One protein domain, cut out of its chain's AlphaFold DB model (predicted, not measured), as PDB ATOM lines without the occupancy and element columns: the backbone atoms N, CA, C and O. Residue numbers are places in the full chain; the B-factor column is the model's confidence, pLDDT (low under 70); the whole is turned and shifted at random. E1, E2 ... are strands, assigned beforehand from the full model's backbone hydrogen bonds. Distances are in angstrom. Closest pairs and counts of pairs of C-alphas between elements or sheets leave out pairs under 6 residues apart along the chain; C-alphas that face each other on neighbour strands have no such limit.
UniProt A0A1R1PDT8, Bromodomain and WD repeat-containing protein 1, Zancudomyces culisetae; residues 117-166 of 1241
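AT A GLANCE: This is residues 117 to 166 of the 1241 residues of the protein "Bromodomain and WD repeat-containing protein 1" of Zancudomyces culisetae (UniProt A0A1R1PDT8). With little regular structure, this is a loose, elongated loop of chain with one small hairpin, E1 and E2, whose turn at Asn 131 makes one end. From there the chain folds back in a long stretch, residues 137 to 166, with Arg 160 at the opposite end. The printed part has 50 residues, no named helix and two antiparallel strands, E1 then E2; the class is all strand, with 6 residues in named elements. The radius of gyration of the C-alphas is 12.5 A, and the spans are 40 by 22 by 13 A.

IN THESE COORDINATES: Start at C-alpha 117, (32.418, -42.385, 36.718), and go on to C-alpha 126 at (45.291, -29.470, 29.053), where E1, residues 126 to 128, begins its 7.1 A. E2, residues 134 to 136, also 7.1 A, ends at C-alpha 136, (41.612, -28.010, 26.978).

HOW THE PARTS SIT: E1 and E2 form a hairpin, their directions at 134 degrees. Look at N 127 and O 135, 2.8 A apart, and N 135 and O 127, 2.9 A, both within hydrogen-bond range. C-alphas 126 and 136 face each other at 4.5 A.

THE WHOLE: The C-alphas of Asn 131 and Arg 160, the two farthest apart, are 39.9 A apart. The printed part has no cut, and the link E1 to E2 is tight. Confidence is under 70 at residues 132, 147 and 163 to 166.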
ATOM      1  N   GLN A 117      33.225 -43.483  37.265       81.94
ATOM      2  CA  GLN A 117      32.418 -42.385  36.718       81.94
ATOM      3  C   GLN A 117      33.290 -41.258  36.167       81.94
ATOM      4  O   GLN A 117      33.938 -40.558  36.943       81.94
ATOM      5  N   MET A 118      33.228 -41.048  34.855       82.62
ATOM      6  CA  MET A 118      33.999 -40.027  34.144       82.62
ATOM      7  C   MET A 118      33.201 -39.418  32.985       82.62
ATOM      8  O   MET A 118      32.276 -40.034  32.447       82.62
ATOM      9  N   PHE A 119      33.536 -38.188  32.613       84.38
ATOM     10  CA  PHE A 119      33.043 -37.507  31.421       84.38
ATOM     11  C   PHE A 119      33.999 -37.729  30.232       84.38
ATOM     12  O   PHE A 119      35.189 -37.968  30.440       84.38
ATOM     13  N   PRO A 120      33.532 -37.584  28.975       80.44
ATOM     14  CA  PRO A 120      34.384 -37.733  27.791       80.44
ATOM     15  C   PRO A 120      35.596 -36.790  27.746       80.44
ATOM     16  O   PRO A 120      36.571 -37.104  27.078       80.44
ATOM     17  N   ALA A 121      35.526 -35.652  28.445       75.81
ATOM     18  CA  ALA A 121      36.572 -34.632  28.490       75.81
ATOM     19  C   ALA A 121      37.570 -34.789  29.656       75.81
ATOM     20  O   ALA A 121      38.604 -34.130  29.643       75.81
ATOM     21  N   ASP A 122      37.310 -35.655  30.648       78.88
ATOM     22  CA  ASP A 122      38.126 -35.734  31.880       78.88
ATOM     23  C   ASP A 122      39.582 -36.179  31.632       78.88
ATOM     24  O   ASP A 122      40.444 -36.002  32.493       78.88
ATOM     25  N   TYR A 123      39.846 -36.759  30.458       76.31
ATOM     26  CA  TYR A 123      41.151 -37.258  30.013       76.31
ATOM     27  C   TYR A 123      41.703 -36.510  28.793       76.31
ATOM     28  O   TYR A 123      42.727 -36.916  28.240       76.31
ATOM     29  N   ASN A 124      41.056 -35.421  28.368       81.94
ATOM     30  CA  ASN A 124      41.653 -34.536  27.379       81.94
ATOM     31  C   ASN A 124      42.903 -33.870  27.971       81.94
ATOM     32  O   ASN A 124      42.949 -33.503  29.147       81.94
ATOM     33  N   GLN A 125      43.925 -33.691  27.139       82.75
ATOM     34  CA  GLN A 125      45.132 -32.988  27.541       82.75
ATOM     35  C   GLN A 125      44.837 -31.493  27.732       82.75
ATOM     36  O   GLN A 125      44.193 -30.857  26.897       82.75
ATOM     37  N   THR A 126      45.328 -30.918  28.828       88.12
ATOM     38  CA  THR A 126      45.291 -29.470  29.053       88.12
ATOM     39  C   THR A 126      46.602 -28.830  28.615       88.12
ATOM     40  O   THR A 126      47.671 -29.252  29.060       88.12
ATOM     41  N   VAL A 127      46.515 -27.779  27.808       86.88
ATOM     42  CA  VAL A 127      47.639 -26.973  27.318       86.88
ATOM     43  C   VAL A 127      47.566 -25.549  27.875       86.88
ATOM     44  O   VAL A 127      46.572 -25.152  28.485       86.88
ATOM     45  N   MET A 128      48.631 -24.776  27.685       84.44
ATOM     46  CA  MET A 128      48.652 -23.345  27.993       84.44
ATOM     47  C   MET A 128      48.379 -22.560  26.709       84.44
ATOM     48  O   MET A 128      49.043 -22.798  25.700       84.44
ATOM     49  N   ASP A 129      47.422 -21.632  26.739       78.69
ATOM     50  CA  ASP A 129      47.197 -20.703  25.627       78.69
ATOM     51  C   ASP A 129      48.310 -19.632  25.548       78.69
ATOM     52  O   ASP A 129      49.198 -19.546  26.402       78.69
ATOM     53  N   SER A 130      48.253 -18.761  24.536       74.19
ATOM     54  CA  SER A 130      49.216 -17.659  24.362       74.19
ATOM     55  C   SER A 130      49.185 -16.596  25.476       74.19
ATOM     56  O   SER A 130      50.067 -15.737  25.523       74.19
ATOM     57  N   ASN A 131      48.207 -16.659  26.385       74.44
ATOM     58  CA  ASN A 131      48.056 -15.801  27.559       74.44
ATOM     59  C   ASN A 131      48.408 -16.532  28.874       74.44
ATOM     60  O   ASN A 131      48.217 -15.963  29.951       74.44
ATOM     61  N   TYR A 132      48.936 -17.762  28.798       68.00
ATOM     62  CA  TYR A 132      49.247 -18.640  29.931       68.00
ATOM     63  C   TYR A 132      48.018 -19.061  30.768       68.00
ATOM     64  O   TYR A 132      48.135 -19.346  31.966       68.00
ATOM     65  N   PHE A 133      46.835 -19.144  30.155       73.56
ATOM     66  CA  PHE A 133      45.671 -19.819  30.730       73.56
ATOM     67  C   PHE A 133      45.696 -21.317  30.415       73.56
ATOM     68  O   PHE A 133      45.946 -21.720  29.282       73.56
ATOM     69  N   VAL A 134      45.365 -22.141  31.414       82.06
ATOM     70  CA  VAL A 134      45.141 -23.579  31.219       82.06
ATOM     71  C   VAL A 134      43.820 -23.781  30.476       82.06
ATOM     72  O   VAL A 134      42.750 -23.481  31.017       82.06
ATOM     73  N   VAL A 135      43.906 -24.314  29.261       87.25
ATOM     74  CA  VAL A 135      42.777 -24.665  28.392       87.25
ATOM     75  C   VAL A 135      42.856 -26.133  27.979       87.25
ATOM     76  O   VAL A 135      43.921 -26.742  27.978       87.25
ATOM     77  N   ASP A 136      41.719 -26.715  27.642       88.06
ATOM     78  CA  ASP A 136      41.612 -28.010  26.978       88.06
ATOM     79  C   ASP A 136      42.172 -27.937  25.546       88.06
ATOM     80  O   ASP A 136      41.861 -27.003  24.806       88.06
ATOM     81  N   GLU A 137      42.998 -28.904  25.139       84.81
ATOM     82  CA  GLU A 137      43.694 -28.878  23.844       84.81
ATOM     83  C   GLU A 137      42.735 -28.867  22.644       84.81
ATOM     84  O   GLU A 137      42.962 -28.141  21.675       84.81
ATOM     85  N   ILE A 138      41.648 -29.640  22.716       84.31
ATOM     86  CA  ILE A 138      40.752 -29.905  21.582       84.31
ATOM     87  C   ILE A 138      39.746 -28.762  21.385       84.31
ATOM     88  O   ILE A 138      39.436 -28.384  20.256       84.31
ATOM     89  N   THR A 139      39.216 -28.220  22.479       84.06
ATOM     90  CA  THR A 139      38.160 -27.197  22.485       84.06
ATOM     91  C   THR A 139      38.687 -25.782  22.705       84.06
ATOM     92  O   THR A 139      37.952 -24.830  22.449       84.06
ATOM     93  N   GLN A 140      39.930 -25.630  23.182       86.12
ATOM     94  CA  GLN A 140      40.537 -24.357  23.599       86.12
ATOM     95  C   GLN A 140      39.717 -23.608  24.673       86.12
ATOM     96  O   GLN A 140      39.855 -22.398  24.857       86.12
ATOM     97  N   LEU A 141      38.870 -24.330  25.419       81.19
ATOM     98  CA  LEU A 141      38.109 -23.801  26.547       81.19
ATOM     99  C   LEU A 141      38.835 -24.085  27.871       81.19
ATOM    100  O   LEU A 141      39.386 -25.170  28.049       81.19
ATOM    101  N   PRO A 142      38.797 -23.172  28.857       79.69
ATOM    102  CA  PRO A 142      39.189 -23.495  30.224       79.69
ATOM    103  C   PRO A 142      38.384 -24.704  30.746       79.69
ATOM    104  O   PRO A 142      37.159 -24.684  30.614       79.69
ATOM    105  N   PRO A 143      38.994 -25.707  31.411       77.69
ATOM    106  CA  PRO A 143      38.289 -26.926  31.841       77.69
ATOM    107  C   PRO A 143      37.056 -26.705  32.738       77.69
ATOM    108  O   PRO A 143      36.183 -27.558  32.826       77.69
ATOM    109  N   HIS A 144      36.949 -25.542  33.392       75.88
ATOM    110  CA  HIS A 144      35.793 -25.155  34.209       75.88
ATOM    111  C   HIS A 144      34.617 -24.543  33.413       75.88
ATOM    112  O   HIS A 144      33.591 -24.221  34.012       75.88
ATOM    113  N   LEU A 145      34.774 -24.343  32.098       75.19
ATOM    114  CA  LEU A 145      33.745 -23.871  31.159       75.19
ATOM    115  C   LEU A 145      33.342 -24.944  30.133       75.19
ATOM    116  O   LEU A 145      32.515 -24.669  29.268       75.19
ATOM    117  N   MET A 146      33.922 -26.144  30.202       74.31
ATOM    118  CA  MET A 146      33.548 -27.252  29.327       74.31
ATOM    119  C   MET A 146      32.182 -27.820  29.723       74.31
ATOM    120  O   MET A 146      31.933 -28.088  30.901       74.31
ATOM    121  N   ASP A 147      31.317 -28.051  28.735       69.38
ATOM    122  CA  ASP A 147      30.038 -28.727  28.955       69.38
ATOM    123  C   ASP A 147      30.261 -30.160  29.463       69.38
ATOM    124  O   ASP A 147      30.993 -30.955  28.867       69.38
ATOM    125  N   HIS A 148      29.583 -30.516  30.555       71.00
ATOM    126  CA  HIS A 148      29.611 -31.876  31.084       71.00
ATOM    127  C   HIS A 148      28.915 -32.835  30.110       71.00
ATOM    128  O   HIS A 148      27.700 -32.772  29.909       71.00
ATOM    129  N   GLY A 149      29.695 -33.735  29.508       75.62
ATOM    130  CA  GLY A 149      29.178 -34.776  28.624       75.62
ATOM    131  C   GLY A 149      28.331 -35.826  29.353       75.62
ATOM    132  O   GLY A 149      28.077 -35.756  30.556       75.62
ATOM    133  N   LEU A 150      27.903 -36.852  28.617       84.62
ATOM    134  CA  LEU A 150      27.230 -38.006  29.216       84.62
ATOM    135  C   LEU A 150      28.232 -38.808  30.054       84.62
ATOM    136  O   LEU A 150      29.302 -39.162  29.567       84.62
ATOM    137  N   LEU A 151      27.869 -39.111  31.299       86.50
ATOM    138  CA  LEU A 151      28.710 -39.862  32.226       86.50
ATOM    139  C   LEU A 151      28.881 -41.304  31.718       86.50
ATOM    140  O   LEU A 151      27.891 -41.964  31.376       86.50
ATOM    141  N   GLN A 152      30.120 -41.781  31.670       87.75
ATOM    142  CA  GLN A 152      30.532 -43.043  31.051       87.75
ATOM    143  C   GLN A 152      31.514 -43.822  31.938       87.75
ATOM    144  O   GLN A 152      32.073 -43.247  32.874       87.75
ATOM    145  N   ASP A 153      31.679 -45.119  31.651       86.00
ATOM    146  CA  ASP A 153      32.734 -45.969  32.224       86.00
ATOM    147  C   ASP A 153      34.110 -45.687  31.574       86.00
ATOM    148  O   ASP A 153      34.215 -44.926  30.603       86.00
ATOM    149  N   PHE A 154      35.178 -46.308  32.092       82.81
ATOM    150  CA  PHE A 154      36.536 -46.166  31.544       82.81
ATOM    151  C   PHE A 154      36.688 -46.748  30.123       82.81
ATOM    152  O   PHE A 154      37.522 -46.283  29.349       82.81
ATOM    153  N   ASP A 155      35.830 -47.699  29.736       84.56
ATOM    154  CA  ASP A 155      35.715 -48.217  28.362       84.56
ATOM    155  C   ASP A 155      34.970 -47.239  27.413       84.56
ATOM    156  O   ASP A 155      34.757 -47.550  26.237       84.56
ATOM    157  N   GLY A 156      34.541 -46.064  27.895       84.06
ATOM    158  CA  GLY A 156      33.810 -45.054  27.123       84.06
ATOM    159  C   GLY A 156      32.324 -45.369  26.905       84.06
ATOM    160  O   GLY A 156      31.667 -44.749  26.062       84.06
ATOM    161  N   ARG A 157      31.751 -46.334  27.634       87.44
ATOM    162  CA  ARG A 157      30.330 -46.688  27.541       87.44
ATOM    163  C   ARG A 157      29.499 -45.771  28.424       87.44
ATOM    164  O   ARG A 157      29.593 -45.787  29.648       87.44
ATOM    165  N   GLN A 158      28.615 -45.010  27.794       89.50
ATOM    166  CA  GLN A 158      27.684 -44.119  28.483       89.50
ATOM    167  C   GLN A 158      26.733 -44.901  29.398       89.50
ATOM    168  O   GLN A 158      26.051 -45.838  28.966       89.50
ATOM    169  N   PHE A 159      26.624 -44.481  30.659       83.88
ATOM    170  CA  PHE A 159      25.696 -45.102  31.594       83.88
ATOM    171  C   PHE A 159      24.244 -44.833  31.198       83.88
ATOM    172  O   PHE A 159      23.833 -43.697  30.956       83.88
ATOM    173  N   ARG A 160      23.415 -45.884  31.214       79.31
ATOM    174  CA  ARG A 160      21.963 -45.760  30.994       79.31
ATOM    175  C   ARG A 160      21.281 -44.897  32.065       79.31
ATOM    176  O   ARG A 160      20.253 -44.282  31.793       79.31
ATOM    177  N   MET A 161      21.834 -44.874  33.277       75.50
ATOM    178  CA  MET A 161      21.466 -43.907  34.305       75.50
ATOM    179  C   MET A 161      22.394 -42.705  34.182       75.50
ATOM    180  O   MET A 161      23.582 -42.815  34.455       75.50
ATOM    181  N   GLN A 162      21.850 -41.559  33.784       82.38
ATOM    182  CA  GLN A 162      22.577 -40.296  33.807       82.38
ATOM    183  C   GLN A 162      22.230 -39.544  35.087       82.38
ATOM    184  O   GLN A 162      21.056 -39.400  35.442       82.38
ATOM    185  N   LYS A 163      23.259 -39.068  35.788       69.50
ATOM    186  CA  LYS A 163      23.085 -38.127  36.898       69.50
ATOM    187  C   LYS A 163      22.781 -36.753  36.288       69.50
ATOM    188  O   LYS A 163      23.195 -36.473  35.169       69.50
ATOM    189  N   GLY A 164      21.973 -35.939  36.970       67.44
ATOM    190  CA  GLY A 164      21.444 -34.695  36.387       67.44
ATOM    191  C   GLY A 164      22.541 -33.703  35.960       67.44
ATOM    192  O   GLY A 164      23.674 -33.837  36.418       67.44
ATOM    193  N   PRO A 165      22.215 -32.660  35.168       63.81
ATOM    194  CA  PRO A 165      23.175 -31.727  34.539       63.81
ATOM    195  C   PRO A 165      23.960 -30.822  35.513       63.81
ATOM    196  O   PRO A 165      24.557 -29.831  35.116       63.81
ATOM    197  N   LYS A 166      23.930 -31.147  36.805       59.31
ATOM    198  CA  LYS A 166      24.706 -30.534  37.878       59.31
ATOM    199  C   LYS A 166      25.503 -31.559  38.697       59.31
ATOM    200  O   LYS A 166      25.986 -31.245  39.781       59.31
TER     201      LYS A 166